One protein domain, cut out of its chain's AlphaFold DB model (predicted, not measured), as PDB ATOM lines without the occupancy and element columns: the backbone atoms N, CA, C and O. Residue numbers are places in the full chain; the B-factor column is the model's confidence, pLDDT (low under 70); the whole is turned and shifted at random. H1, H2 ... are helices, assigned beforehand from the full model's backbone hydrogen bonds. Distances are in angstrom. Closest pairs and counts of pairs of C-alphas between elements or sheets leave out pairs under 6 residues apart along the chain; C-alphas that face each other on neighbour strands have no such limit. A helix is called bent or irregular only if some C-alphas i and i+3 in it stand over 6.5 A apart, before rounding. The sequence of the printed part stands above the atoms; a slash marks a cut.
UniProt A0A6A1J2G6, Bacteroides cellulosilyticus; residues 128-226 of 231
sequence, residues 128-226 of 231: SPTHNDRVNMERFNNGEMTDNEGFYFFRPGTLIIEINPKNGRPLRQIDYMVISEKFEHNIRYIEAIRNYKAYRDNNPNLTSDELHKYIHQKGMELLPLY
ATOM      1  N   SER A 128      35.120  38.224 171.195       90.88
ATOM      2  CA  SER A 128      36.153  39.044 170.557       90.88
ATOM      3  C   SER A 128      37.036  38.167 169.661       90.88
ATOM      4  O   SER A 128      37.669  37.251 170.186       90.88
ATOM      5  N   PRO A 129      37.115  38.430 168.341       92.38
ATOM      6  CA  PRO A 129      37.867  37.583 167.412       92.38
ATOM      7  C   PRO A 129      39.363  37.539 167.709       92.38
ATOM      8  O   PRO A 129      40.023  38.587 167.803       92.38
ATOM      9  N   THR A 130      39.899  36.325 167.791       94.25
ATOM     10  CA  THR A 130      41.329  36.042 167.925       94.25
ATOM     11  C   THR A 130      42.068  36.268 166.604       94.25
ATOM     12  O   THR A 130      41.472  36.581 165.572       94.25
ATOM     13  N   HIS A 131      43.395  36.122 166.618       95.06
ATOM     14  CA  HIS A 131      44.189  36.175 165.391       95.06
ATOM     15  C   HIS A 131      43.781  35.079 164.392       95.06
ATOM     16  O   HIS A 131      43.567  35.389 163.225       95.06
ATOM     17  N   ASN A 132      43.594  33.838 164.857       94.81
ATOM     18  CA  ASN A 132      43.198  32.722 163.993       94.81
ATOM     19  C   ASN A 132      41.824  32.950 163.359       94.81
ATOM     20  O   ASN A 132      41.659  32.691 162.173       94.81
ATOM     21  N   ASP A 133      40.865  33.504 164.106       95.06
ATOM     22  CA  ASP A 133      39.537  33.798 163.556       95.06
ATOM     23  C   ASP A 133      39.625  34.840 162.435       95.06
ATOM     24  O   ASP A 133      38.981  34.706 161.396       95.06
ATOM     25  N   ARG A 134      40.481  35.857 162.593       95.38
ATOM     26  CA  ARG A 134      40.717  36.859 161.541       95.38
ATOM     27  C   ARG A 134      41.335  36.232 160.295       95.38
ATOM     28  O   ARG A 134      40.866  36.524 159.202       95.38
ATOM     29  N   VAL A 135      42.315  35.341 160.458       95.50
ATOM     30  CA  VAL A 135      42.910  34.596 159.335       95.50
ATOM     31  C   VAL A 135      41.857  33.725 158.651       95.50
ATOM     32  O   VAL A 135      41.724  33.774 157.432       95.50
ATOM     33  N   ASN A 136      41.051  32.978 159.406       95.38
ATOM     34  CA  ASN A 136      39.978  32.149 158.853       95.38
ATOM     35  C   ASN A 136      38.964  32.981 158.062       95.38
ATOM     36  O   ASN A 136      38.567  32.597 156.965       95.38
ATOM     37  N   MET A 137      38.583  34.144 158.590       94.50
ATOM     38  CA  MET A 137      37.702  35.090 157.910       94.50
ATOM     39  C   MET A 137      38.332  35.659 156.633       94.50
ATOM     40  O   MET A 137      37.642  35.762 155.623       94.50
ATOM     41  N   GLU A 138      39.618  36.013 156.641       95.19
ATOM     42  CA  GLU A 138      40.335  36.459 155.438       95.19
ATOM     43  C   GLU A 138      40.358  35.366 154.365       95.19
ATOM     44  O   GLU A 138      39.974  35.626 153.225       95.19
ATOM     45  N   ARG A 139      40.720  34.132 154.733       95.69
ATOM     46  CA  ARG A 139      40.737  32.982 153.814       95.69
ATOM     47  C   ARG A 139      39.352  32.699 153.235       95.69
ATOM     48  O   ARG A 139      39.212  32.551 152.022       95.69
ATOM     49  N   PHE A 140      38.315  32.713 154.073       94.50
ATOM     50  CA  PHE A 140      36.927  32.564 153.629       94.50
ATOM     51  C   PHE A 140      36.511  33.672 152.650       94.50
ATOM     52  O   PHE A 140      35.962  33.389 151.586       94.50
ATOM     53  N   ASN A 141      36.822  34.934 152.960       92.62
ATOM     54  CA  ASN A 141      36.514  36.075 152.093       92.62
ATOM     55  C   ASN A 141      37.286  36.041 150.764       92.62
ATOM     56  O   ASN A 141      36.778  36.522 149.752       92.62
ATOM     57  N   ASN A 142      38.476  35.438 150.750       95.06
ATOM     58  CA  ASN A 142      39.267  35.207 149.541       95.06
ATOM     59  C   ASN A 142      38.757  34.021 148.699       95.06
ATOM     60  O   ASN A 142      39.302  33.751 147.629       95.06
ATOM     61  N   GLY A 143      37.705  33.325 149.147       92.56
ATOM     62  CA  GLY A 143      37.110  32.190 148.441       92.56
ATOM     63  C   GLY A 143      37.882  30.882 148.604       92.56
ATOM     64  O   GLY A 143      37.694  29.958 147.809       92.56
ATOM     65  N   GLU A 144      38.760  30.793 149.604       95.38
ATOM     66  CA  GLU A 144      39.425  29.539 149.943       95.38
ATOM     67  C   GLU A 144      38.428  28.539 150.534       95.38
ATOM     68  O   GLU A 144      37.458  28.918 151.181       95.38
ATOM     69  N   MET A 145      38.677  27.242 150.331       94.88
ATOM     70  CA  MET A 145      37.760  26.191 150.790       94.88
ATOM     71  C   MET A 145      38.017  25.744 152.232       94.88
ATOM     72  O   MET A 145      37.162  25.064 152.803       94.88
ATOM     73  N   THR A 146      39.181  26.080 152.794       94.94
ATOM     74  CA  THR A 146      39.634  25.603 154.103       94.94
ATOM     75  C   THR A 146      40.117  26.724 155.013       94.94
ATOM     76  O   THR A 146      40.662  27.733 154.562       94.94
ATOM     77  N   ASP A 147      39.948  26.505 156.312       93.50
ATOM     78  CA  ASP A 147      40.471  27.339 157.383       93.50
ATOM     79  C   ASP A 147      41.983  27.142 157.579       93.50
ATOM     80  O   ASP A 147      42.592  26.266 156.953       93.50
ATOM     81  N   ASN A 148      42.600  27.959 158.442       91.62
ATOM     82  CA  ASN A 148      44.040  27.942 158.745       91.62
ATOM     83  C   ASN A 148      44.583  26.574 159.199       91.62
ATOM     84  O   ASN A 148      45.779  26.326 159.076       91.62
ATOM     85  N   GLU A 149      43.722  25.685 159.687       91.69
ATOM     86  CA  GLU A 149      44.079  24.341 160.143       91.69
ATOM     87  C   GLU A 149      43.803  23.263 159.077       91.69
ATOM     88  O   GLU A 149      44.161  22.099 159.253       91.69
ATOM     89  N   GLY A 150      43.234  23.648 157.931       92.12
ATOM     90  CA  GLY A 150      42.929  22.764 156.810       92.12
ATOM     91  C   GLY A 150      41.522  22.166 156.852       92.12
ATOM     92  O   GLY A 150      41.211  21.313 156.020       92.12
ATOM     93  N   PHE A 151      40.656  22.607 157.766       92.75
ATOM     94  CA  PHE A 151      39.265  22.163 157.828       92.75
ATOM     95  C   PHE A 151      38.402  22.904 156.815       92.75
ATOM     96  O   PHE A 151      38.508  24.116 156.648       92.75
ATOM     97  N   TYR A 152      37.519  22.177 156.132       94.81
ATOM     98  CA  TYR A 152      36.616  22.774 155.152       94.81
ATOM     99  C   TYR A 152      35.582  23.689 155.809       94.81
ATOM    100  O   TYR A 152      34.961  23.321 156.805       94.81
ATOM    101  N   PHE A 153      35.317  24.841 155.191       94.88
ATOM    102  CA  PHE A 153      34.340  25.804 155.710       94.88
ATOM    103  C   PHE A 153      32.888  25.332 155.638       94.88
ATOM    104  O   PHE A 153      32.033  25.957 156.255       94.88
ATOM    105  N   PHE A 154      32.586  24.262 154.901       94.19
ATOM    106  CA  PHE A 154      31.237  23.713 154.784       94.19
ATOM    107  C   PHE A 154      31.233  22.213 155.053       94.19
ATOM    108  O   PHE A 154      32.023  21.459 154.479       94.19
ATOM    109  N   ARG A 155      30.292  21.767 155.887       91.81
ATOM    110  CA  ARG A 155      30.189  20.372 156.307       91.81
ATOM    111  C   ARG A 155      29.629  19.476 155.204       91.81
ATOM    112  O   ARG A 155      28.512  19.712 154.724       91.81
ATOM    113  N   PRO A 156      30.307  18.366 154.874       89.00
ATOM    114  CA  PRO A 156      29.745  17.344 153.999       89.00
ATOM    115  C   PRO A 156      28.395  16.823 154.508       89.00
ATOM    116  O   PRO A 156      28.172  16.662 155.708       89.00
ATOM    117  N   GLY A 157      27.460  16.559 153.597       87.25
ATOM    118  CA  GLY A 157      26.141  16.012 153.937       87.25
ATOM    119  C   GLY A 157      25.097  17.029 154.400       87.25
ATOM    120  O   GLY A 157      23.913  16.790 154.174       87.25
ATOM    121  N   THR A 158      25.517  18.148 154.997       89.94
ATOM    122  CA  THR A 158      24.599  19.194 155.487       89.94
ATOM    123  C   THR A 158      24.789  20.537 154.795       89.94
ATOM    124  O   THR A 158      23.887  21.354 154.846       89.94
ATOM    125  N   LEU A 159      25.921  20.785 154.127       91.94
ATOM    126  CA  LEU A 159      26.231  22.070 153.481       91.94
ATOM    127  C   LEU A 159      26.222  23.277 154.443       91.94
ATOM    128  O   LEU A 159      26.288  24.416 153.986       91.94
ATOM    129  N   ILE A 160      26.140  23.034 155.755       91.19
ATOM    130  CA  ILE A 160      26.157  24.067 156.789       91.19
ATOM    131  C   ILE A 160      27.583  24.608 156.903       91.19
ATOM    132  O   ILE A 160      28.545  23.840 156.854       91.19
ATOM    133  N   ILE A 161      27.706  25.931 157.022       92.31
ATOM    134  CA  ILE A 161      28.987  26.601 157.252       92.31
ATOM    135  C   ILE A 161      29.541  26.241 158.642       92.31
ATOM    136  O   ILE A 161      28.785  26.173 159.603       92.31
ATOM    137  N   GLU A 162      30.847  26.018 158.765       92.94
ATOM    138  CA  GLU A 162      31.519  25.635 160.021       92.94
ATOM    139  C   GLU A 162      32.109  26.835 160.779       92.94
ATOM    140  O   GLU A 162      32.501  26.709 161.939       92.94
ATOM    141  N   ILE A 163      32.135  28.013 160.153       92.81
ATOM    142  CA  ILE A 163      32.606  29.267 160.749       92.81
ATOM    143  C   ILE A 163      31.520  30.345 160.723       92.81
ATOM    144  O   ILE A 163      30.606  30.329 159.900       92.81
ATOM    145  N   ASN A 164      31.639  31.332 161.603       91.44
ATOM    146  CA  ASN A 164      30.825  32.533 161.563       91.44
ATOM    147  C   ASN A 164      31.379  33.469 160.473       91.44
ATOM    148  O   ASN A 164      32.497  33.972 160.605       91.44
ATOM    149  N   PRO A 165      30.601  33.776 159.421       88.56
ATOM    150  CA  PRO A 165      31.088  34.554 158.284       88.56
ATOM    151  C   PRO A 165      31.327  36.038 158.611       88.56
ATOM    152  O   PRO A 165      31.862  36.763 157.778       88.56
ATOM    153  N   LYS A 166      30.914  36.525 159.792       87.81
ATOM    154  CA  LYS A 166      31.115  37.920 160.227       87.81
ATOM    155  C   LYS A 166      32.406  38.126 161.005       87.81
ATOM    156  O   LYS A 166      32.898  39.247 161.059       87.81
ATOM    157  N   ASN A 167      32.885  37.090 161.688       89.88
ATOM    158  CA  ASN A 167      33.972  37.242 162.652       89.88
ATOM    159  C   ASN A 167      34.993  36.090 162.642       89.88
ATOM    160  O   ASN A 167      35.979  36.173 163.368       89.88
ATOM    161  N   GLY A 168      34.775  35.060 161.821       91.44
ATOM    162  CA  GLY A 168      35.704  33.960 161.561       91.44
ATOM    163  C   GLY A 168      35.777  32.874 162.629       91.44
ATOM    164  O   GLY A 168      36.501  31.898 162.435       91.44
ATOM    165  N   ARG A 169      35.027  33.007 163.732       92.25
ATOM    166  CA  ARG A 169      35.033  32.012 164.811       92.25
ATOM    167  C   ARG A 169      34.401  30.696 164.355       92.25
ATOM    168  O   ARG A 169      33.408  30.752 163.627       92.25
ATOM    169  N   PRO A 170      34.853  29.529 164.837       92.25
ATOM    170  CA  PRO A 170      34.122  28.282 164.646       92.25
ATOM    171  C   PRO A 170      32.691  28.371 165.191       92.25
ATOM    172  O   PRO A 170      32.437  28.988 166.238       92.25
ATOM    173  N   LEU A 171      31.742  27.754 164.488       90.50
ATOM    174  CA  LEU A 171      30.366  27.674 164.963       90.50
ATOM    175  C   LEU A 171      30.271  26.815 166.223       90.50
ATOM    176  O   LEU A 171      30.892  25.758 166.352       90.50
ATOM    177  N   ARG A 172      29.447  27.278 167.159       88.44
ATOM    178  CA  ARG A 172      29.152  26.612 168.425       88.44
ATOM    179  C   ARG A 172      27.793  25.938 168.358       88.44
ATOM    180  O   ARG A 172      27.010  26.159 167.437       88.44
ATOM    181  N   GLN A 173      27.485  25.135 169.374       86.25
ATOM    182  CA  GLN A 173      26.232  24.382 169.445       86.25
ATOM    183  C   GLN A 173      24.993  25.279 169.262       86.25
ATOM    184  O   GLN A 173      24.074  24.894 168.542       86.25
ATOM    185  N   ILE A 174      25.000  26.483 169.843       87.25
ATOM    186  CA  ILE A 174      23.903  27.449 169.701       87.25
ATOM    187  C   ILE A 174      23.708  27.921 168.250       87.25
ATOM    188  O   ILE A 174      22.573  28.018 167.796       87.25
ATOM    189  N   ASP A 175      24.790  28.126 167.491       88.31
ATOM    190  CA  ASP A 175      24.703  28.544 166.087       88.31
ATOM    191  C   ASP A 175      24.056  27.448 165.240       88.31
ATOM    192  O   ASP A 175      23.130  27.713 164.476       88.31
ATOM    193  N   TYR A 176      24.486  26.194 165.426       88.50
ATOM    194  CA  TYR A 176      23.901  25.054 164.720       88.50
ATOM    195  C   TYR A 176      22.420  24.874 165.037       88.50
ATOM    196  O   TYR A 176      21.655  24.532 164.136       88.50
ATOM    197  N   MET A 177      22.004  25.099 166.285       85.94
ATOM    198  CA  MET A 177      20.593  25.026 166.666       85.94
ATOM    199  C   MET A 177      19.762  26.082 165.944       85.94
ATOM    200  O   MET A 177      18.757  25.736 165.325       85.94
ATOM    201  N   VAL A 178      20.213  27.340 165.957       86.50
ATOM    202  CA  VAL A 178      19.510  28.439 165.283       86.50
ATOM    203  C   VAL A 178      19.461  28.206 163.770       86.50
ATOM    204  O   VAL A 178      18.397  28.338 163.168       86.50
ATOM    205  N   ILE A 179      20.572  27.793 163.150       87.69
ATOM    206  CA  ILE A 179      20.601  27.447 161.720       87.69
ATOM    207  C   ILE A 179      19.616  26.310 161.429       87.69
ATOM    208  O   ILE A 179      18.800  26.438 160.520       87.69
ATOM    209  N   SER A 180      19.660  25.221 162.203       84.31
ATOM    210  CA  SER A 180      18.821  24.037 161.976       84.31
ATOM    211  C   SER A 180      17.332  24.365 162.067       84.31
ATOM    212  O   SER A 180      16.580  23.979 161.175       84.31
ATOM    213  N   GLU A 181      16.915  25.133 163.078       85.38
ATOM    214  CA  GLU A 181      15.522  25.576 163.243       85.38
ATOM    215  C   GLU A 181      15.041  26.389 162.032       85.38
ATOM    216  O   GLU A 181      13.948  26.173 161.508       85.38
ATOM    217  N   LYS A 182      15.873  27.311 161.531       84.50
ATOM    218  CA  LYS A 182      15.522  28.121 160.353       84.50
ATOM    219  C   LYS A 182      15.525  27.314 159.060       84.50
ATOM    220  O   LYS A 182      14.847  27.690 158.102       84.50
ATOM    221  N   PHE A 183      16.299  26.238 159.008       86.50
ATOM    222  CA  PHE A 183      16.553  25.483 157.786       86.50
ATOM    223  C   PHE A 183      15.620  24.291 157.611       86.50
ATOM    224  O   PHE A 183      15.373  23.901 156.470       86.50
ATOM    225  N   GLU A 184      15.054  23.764 158.699       82.62
ATOM    226  CA  GLU A 184      14.148  22.608 158.697       82.62
ATOM    227  C   GLU A 184      13.014  22.747 157.669       82.62
ATOM    228  O   GLU A 184      12.660  21.785 156.991       82.62
ATOM    229  N   HIS A 185      12.513  23.969 157.483       85.12
ATOM    230  CA  HIS A 185      11.406  24.276 156.576       85.12
ATOM    231  C   HIS A 185      11.815  25.150 155.377       85.12
ATOM    232  O   HIS A 185      10.963  25.607 154.613       85.12
ATOM    233  N   ASN A 186      13.112  25.409 155.182       89.88
ATOM    234  CA  ASN A 186      13.580  26.276 154.106       89.88
ATOM    235  C   ASN A 186      13.686  25.501 152.783       89.88
ATOM    236  O   ASN A 186      14.575  24.669 152.605       89.88
ATOM    237  N   ILE A 187      12.809  25.816 151.825       91.75
ATOM    238  CA  ILE A 187      12.732  25.123 150.526       91.75
ATOM    239  C   ILE A 187      14.077  25.138 149.785       91.75
ATOM    240  O   ILE A 187      14.493  24.100 149.279       91.75
ATOM    241  N   ARG A 188      14.796  26.271 149.776       91.06
ATOM    242  CA  ARG A 188      16.090  26.382 149.078       91.06
ATOM    243  C   ARG A 188      17.139  25.456 149.683       91.06
ATOM    244  O   ARG A 188      17.884  24.809 148.952       91.06
ATOM    245  N   TYR A 189      17.181  25.367 151.011       92.56
ATOM    246  CA  TYR A 189      18.074  24.444 151.705       92.56
ATOM    247  C   TYR A 189      17.692  22.980 151.443       92.56
ATOM    248  O   TYR A 189      18.549  22.172 151.082       92.56
ATOM    249  N   ILE A 190      16.404  22.639 151.546       93.19
ATOM    250  CA  ILE A 190      15.898  21.282 151.275       93.19
ATOM    251  C   ILE A 190      16.258  20.841 149.850       93.19
ATOM    252  O   ILE A 190      16.720  19.714 149.645       93.19
ATOM    253  N   GLU A 191      16.080  21.718 148.862       94.62
ATOM    254  CA  GLU A 191      16.466  21.468 147.472       94.62
ATOM    255  C   GLU A 191      17.978  21.302 147.315       94.62
ATOM    256  O   GLU A 191      18.417  20.355 146.663       94.62
ATOM    257  N   ALA A 192      18.788  22.148 147.956       93.69
ATOM    258  CA  ALA A 192      20.244  22.024 147.924       93.69
ATOM    259  C   ALA A 192      20.727  20.679 148.494       93.69
ATOM    260  O   ALA A 192      21.577  20.026 147.885       93.69
ATOM    261  N   ILE A 193      20.138  20.203 149.596       94.81
ATOM    262  CA  ILE A 193      20.443  18.882 150.171       94.81
ATOM    263  C   ILE A 193      20.027  17.746 149.235       94.81
ATOM    264  O   ILE A 193      20.773  16.775 149.074       94.81
ATOM    265  N   ARG A 194      18.851  17.837 148.598       95.19
ATOM    266  CA  ARG A 194      18.412  16.845 147.599       95.19
ATOM    267  C   ARG A 194      19.369  16.799 146.410       95.19
ATOM    268  O   ARG A 194      19.780  15.711 146.016       95.19
ATOM    269  N   ASN A 195      19.772  17.960 145.903       94.88
ATOM    270  CA  ASN A 195      20.713  18.081 144.792       94.88
ATOM    271  C   ASN A 195      22.096  17.537 145.155       94.88
ATOM    272  O   ASN A 195      22.682  16.814 144.357       94.88
ATOM    273  N   TYR A 196      22.585  17.800 146.369       94.38
ATOM    274  CA  TYR A 196      23.829  17.219 146.873       94.38
ATOM    275  C   TYR A 196      23.777  15.687 146.912       94.38
ATOM    276  O   TYR A 196      24.700  15.027 146.433       94.38
ATOM    277  N   LYS A 197      22.687  15.107 147.438       94.19
ATOM    278  CA  LYS A 197      22.508  13.647 147.474       94.19
ATOM    279  C   LYS A 197      22.491  13.061 146.061       94.19
ATOM    280  O   LYS A 197      23.265  12.154 145.781       94.19
ATOM    281  N   ALA A 198      21.698  13.642 145.160       94.69
ATOM    282  CA  ALA A 198      21.634  13.210 143.766       94.69
ATOM    283  C   ALA A 198      22.986  13.343 143.045       94.69
ATOM    284  O   ALA A 198      23.372  12.450 142.297       94.69
ATOM    285  N   TYR A 199      23.731  14.426 143.284       93.62
ATOM    286  CA  TYR A 199      25.064  14.625 142.715       93.62
ATOM    287  C   TYR A 199      26.028  13.521 143.150       93.62
ATOM    288  O   TYR A 199      26.712  12.943 142.310       93.62
ATOM    289  N   ARG A 200      26.046  13.183 144.442       92.19
ATOM    290  CA  ARG A 200      26.889  12.107 144.970       92.19
ATOM    291  C   ARG A 200      26.488  10.740 144.410       92.19
ATOM    292  O   ARG A 200      27.355   9.977 144.002       92.19
ATOM    293  N   ASP A 201      25.193  10.444 144.373       92.69
ATOM    294  CA  ASP A 201      24.696   9.131 143.951       92.69
ATOM    295  C   ASP A 201      24.893   8.905 142.434       92.69
ATOM    296  O   ASP A 201      25.198   7.793 142.008       92.69
ATOM    297  N   ASN A 202      24.811   9.966 141.620       94.19
ATOM    298  CA  ASN A 202      25.057   9.910 140.174       94.19
ATOM    299  C   ASN A 202      26.546   9.910 139.792       94.19
ATOM    300  O   ASN A 202      26.876   9.638 138.639       94.19
ATOM    301  N   ASN A 203      27.448  10.220 140.727       92.31
ATOM    302  CA  ASN A 203      28.887  10.291 140.478       92.31
ATOM    303  C   ASN A 203      29.659   9.456 141.522       92.31
ATOM    304  O   ASN A 203      30.384  10.008 142.352       92.31
ATOM    305  N   PRO A 204      29.545   8.113 141.491       87.56
ATOM    306  CA  PRO A 204      30.110   7.235 142.521       87.56
ATOM    307  C   PRO A 204      31.647   7.250 142.599       87.56
ATOM    308  O   PRO A 204      32.206   6.823 143.603       87.56
ATOM    309  N   ASN A 205      32.325   7.755 141.562       91.81
ATOM    310  CA  ASN A 205      33.787   7.826 141.470       91.81
ATOM    311  C   ASN A 205      34.347   9.238 141.734       91.81
ATOM    312  O   ASN A 205      35.469   9.527 141.324       91.81
ATOM    313  N   LEU A 206      33.574  10.126 142.372       90.19
ATOM    314  CA  LEU A 206      34.038  11.464 142.753       90.19
ATOM    315  C   LEU A 206      35.297  11.389 143.617       90.19
ATOM    316  O   LEU A 206      35.327  10.700 144.640       90.19
ATOM    317  N   THR A 207      36.311  12.168 143.251       91.44
ATOM    318  CA  THR A 207      37.439  12.413 144.149       91.44
ATOM    319  C   THR A 207      37.000  13.273 145.335       91.44
ATOM    320  O   THR A 207      36.010  14.011 145.274       91.44
ATOM    321  N   SER A 208      37.766  13.211 146.428       87.69
ATOM    322  CA  SER A 208      37.525  14.059 147.602       87.69
ATOM    323  C   SER A 208      37.495  15.544 147.220       87.69
ATOM    324  O   SER A 208      36.580  16.259 147.618       87.69
ATOM    325  N   ASP A 209      38.437  16.002 146.396       89.44
ATOM    326  CA  ASP A 209      38.543  17.413 146.015       89.44
ATOM    327  C   ASP A 209      37.363  17.880 145.156       89.44
ATOM    328  O   ASP A 209      36.864  18.990 145.339       89.44
ATOM    329  N   GLU A 210      36.881  17.048 144.230       92.25
ATOM    330  CA  GLU A 210      35.703  17.369 143.411       92.25
ATOM    331  C   GLU A 210      34.437  17.468 144.261       92.25
ATOM    332  O   GLU A 210      33.624  18.378 144.069       92.25
ATOM    333  N   LEU A 211      34.284  16.568 145.235       92.06
ATOM    334  CA  LEU A 211      33.166  16.609 146.168       92.06
ATOM    335  C   LEU A 211      33.219  17.870 147.042       92.06
ATOM    336  O   LEU A 211      32.203  18.551 147.182       92.06
ATOM    337  N   HIS A 212      34.386  18.222 147.588       92.50
ATOM    338  CA  HIS A 212      34.533  19.413 148.428       92.50
ATOM    339  C   HIS A 212      34.390  20.716 147.635       92.50
ATOM    340  O   HIS A 212      33.788  21.656 148.148       92.50
ATOM    341  N   LYS A 213      34.823  20.767 146.369       94.31
ATOM    342  CA  LYS A 213      34.532  21.898 145.467       94.31
ATOM    343  C   LYS A 213      33.031  22.082 145.257       94.31
ATOM    344  O   LYS A 213      32.537  23.204 145.356       94.31
ATOM    345  N   TYR A 214      32.299  20.991 145.020       94.56
ATOM    346  CA  TYR A 214      30.840  21.039 144.889       94.56
ATOM    347  C   TYR A 214      30.167  21.490 146.193       94.56
ATOM    348  O   TYR A 214      29.306  22.371 146.172       94.56
ATOM    349  N   ILE A 215      30.575  20.921 147.334       94.88
ATOM    350  CA  ILE A 215      30.068  21.299 148.662       94.88
ATOM    351  C   ILE A 215      30.323  22.780 148.924       94.88
ATOM    352  O   ILE A 215      29.401  23.481 149.326       94.88
ATOM    353  N   HIS A 216      31.536  23.265 148.661       94.88
ATOM    354  CA  HIS A 216      31.901  24.663 148.840       94.88
ATOM    355  C   HIS A 216      31.039  25.577 147.963       94.88
ATOM    356  O   HIS A 216      30.442  26.524 148.465       94.88
ATOM    357  N   GLN A 217      30.881  25.255 146.676       95.00
ATOM    358  CA  GLN A 217      30.018  26.019 145.775       95.00
ATOM    359  C   GLN A 217      28.572  26.084 146.291       95.00
ATOM    360  O   GLN A 217      27.996  27.169 146.379       95.00
ATOM    361  N   LYS A 218      27.980  24.942 146.660       94.75
ATOM    362  CA  LYS A 218      26.599  24.898 147.168       94.75
ATOM    363  C   LYS A 218      26.442  25.555 148.533       94.75
ATOM    364  O   LYS A 218      25.443  26.229 148.764       94.75
ATOM    365  N   GLY A 219      27.431  25.421 149.407       92.75
ATOM    366  CA  GLY A 219      27.491  26.128 150.680       92.75
ATOM    367  C   GLY A 219      27.487  27.645 150.492       92.75
ATOM    368  O   GLY A 219      26.700  28.344 151.130       92.75
ATOM    369  N   MET A 220      28.283  28.150 149.544       92.69
ATOM    370  CA  MET A 220      28.334  29.575 149.202       92.69
ATOM    371  C   MET A 220      27.023  30.090 148.591       92.69
ATOM    372  O   MET A 220      26.591  31.190 148.930       92.69
ATOM    373  N   GLU A 221      26.338  29.304 147.752       92.50
ATOM    374  CA  GLU A 221      24.996  29.648 147.237       92.50
ATOM    375  C   GLU A 221      23.963  29.800 148.366       92.50
ATOM    376  O   GLU A 221      23.068  30.646 148.298       92.50
ATOM    377  N   LEU A 222      24.103  29.000 149.424       90.44
ATOM    378  CA  LEU A 222      23.258  29.080 150.610       90.44
ATOM    379  C   LEU A 222      23.690  30.210 151.555       90.44
ATOM    380  O   LEU A 222      22.901  30.570 152.426       90.44
ATOM    381  N   LEU A 223      24.891  30.795 151.396       88.75
ATOM    382  CA  LEU A 223      25.477  31.761 152.336       88.75
ATOM    383  C   LEU A 223      24.524  32.912 152.748       88.75
ATOM    384  O   LEU A 223      24.447  33.253 153.934       88.75
ATOM    385  N   PRO A 224      23.748  33.507 151.817       87.69
ATOM    386  CA  PRO A 224      22.788  34.557 152.152       87.69
ATOM    387  C   PRO A 224      21.694  34.119 153.133       87.69
ATOM    388  O   PRO A 224      21.135  34.966 153.820       87.69
ATOM    389  N   LEU A 225      21.394  32.819 153.228       84.00
ATOM    390  CA  LEU A 225      20.430  32.294 154.193       84.00
ATOM    391  C   LEU A 225      20.957  32.332 155.627       84.00
ATOM    392  O   LEU A 225      20.135  32.339 156.526       84.00
ATOM    393  N   TYR A 226      22.275  32.342 155.864       73.19
ATOM    394  CA  TYR A 226      22.843  32.256 157.220       73.19
ATOM    395  C   TYR A 226      23.185  33.614 157.835       73.19
ATOM    396  O   TYR A 226      23.305  33.720 159.056       73.19
TER     397      TYR A 226
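Overview. This is residues 128 to 226 of the 231 residues of a protein of Bacteroides cellulosilyticus (UniProt A0A6A1J2G6). A long winding stretch with no named element, residues 142 to 172, runs through the middle of the domain, with four helices set loosely around it: H1 at one end of the longest axis, a hairpin of H3 and H4 at the other, and H2 set crosswise at the start of H3. H3 and H4 lie side by side, while H1 touches no helix; residues 204 to 210, of which 208 to 210 belong to H4, stick out at the hairpin's turn. The printed part has 99 residues with four named helices, in the order H1, H2, H3, H4, and no named strand; the class is all helix, with 56 residues in the helices. The whole is compact, with a radius of gyration of the C-alphas of 13.7 A, and spans 42 by 31 by 19 A.

Along the chain. H1 holds residues 131 to 141 and is 15.4 A long from first to last C-alpha; C-alpha 131 is at (44.189, 36.175, 165.391). Residues 142 to 172 follow, and their C-alphas lie 2 to 16 A from the mean of all C-alphas. H2 holds residues 173 to 183, 15.2 A long, with C-alpha 173 at (26.232, 24.382, 169.445). H3 holds residues 187 to 202, 22.1 A long. H4, residues 208 to 225, is the longest helix at 18 residues and 25.8 A; C-alpha 225 is at (20.430, 32.294, 154.193). H4 is irregular: C-alphas 221 and 224 are 7.3 A apart, and its line is a rough one.

Arrangement. H3 and H4 touch and form a helical hairpin, running opposite ways at a shallow tilt of 9 degrees. Their closest C-alphas are those of Ala 192 and Lys 218, 7.0 A apart, and their centres are 11.4 A apart. H2 is close to H3 but not clearly touching, with the C-alphas of Phe 183 and Tyr 189 the closest at 6.4 A. The lines of H2 and H3 are about perpendicular, at 84 degrees. H2 and H4 are apart. H1 is apart from H2, H3 and H4. In H1, H2 and H3 every O i to N i+4 pair is within hydrogen-bond range; in H4, 12 of 14 are.

Size, cuts and confidence. The C-alphas farthest apart are those of Ser 128 and Asn 202, at 43.5 A. The first and last printed C-alphas, of Ser 128 and Tyr 226, are 20.0 A apart. The printed part has no cut. The link from H1 to H2, 31 residues, is long; those from H2 to H3, 3 residues, and from H3 to H4, 5 residues, are tight. Residues 204 to 210 stand free. The mean pLDDT of the printed part of this model is 91.5, and no printed residue is under 70.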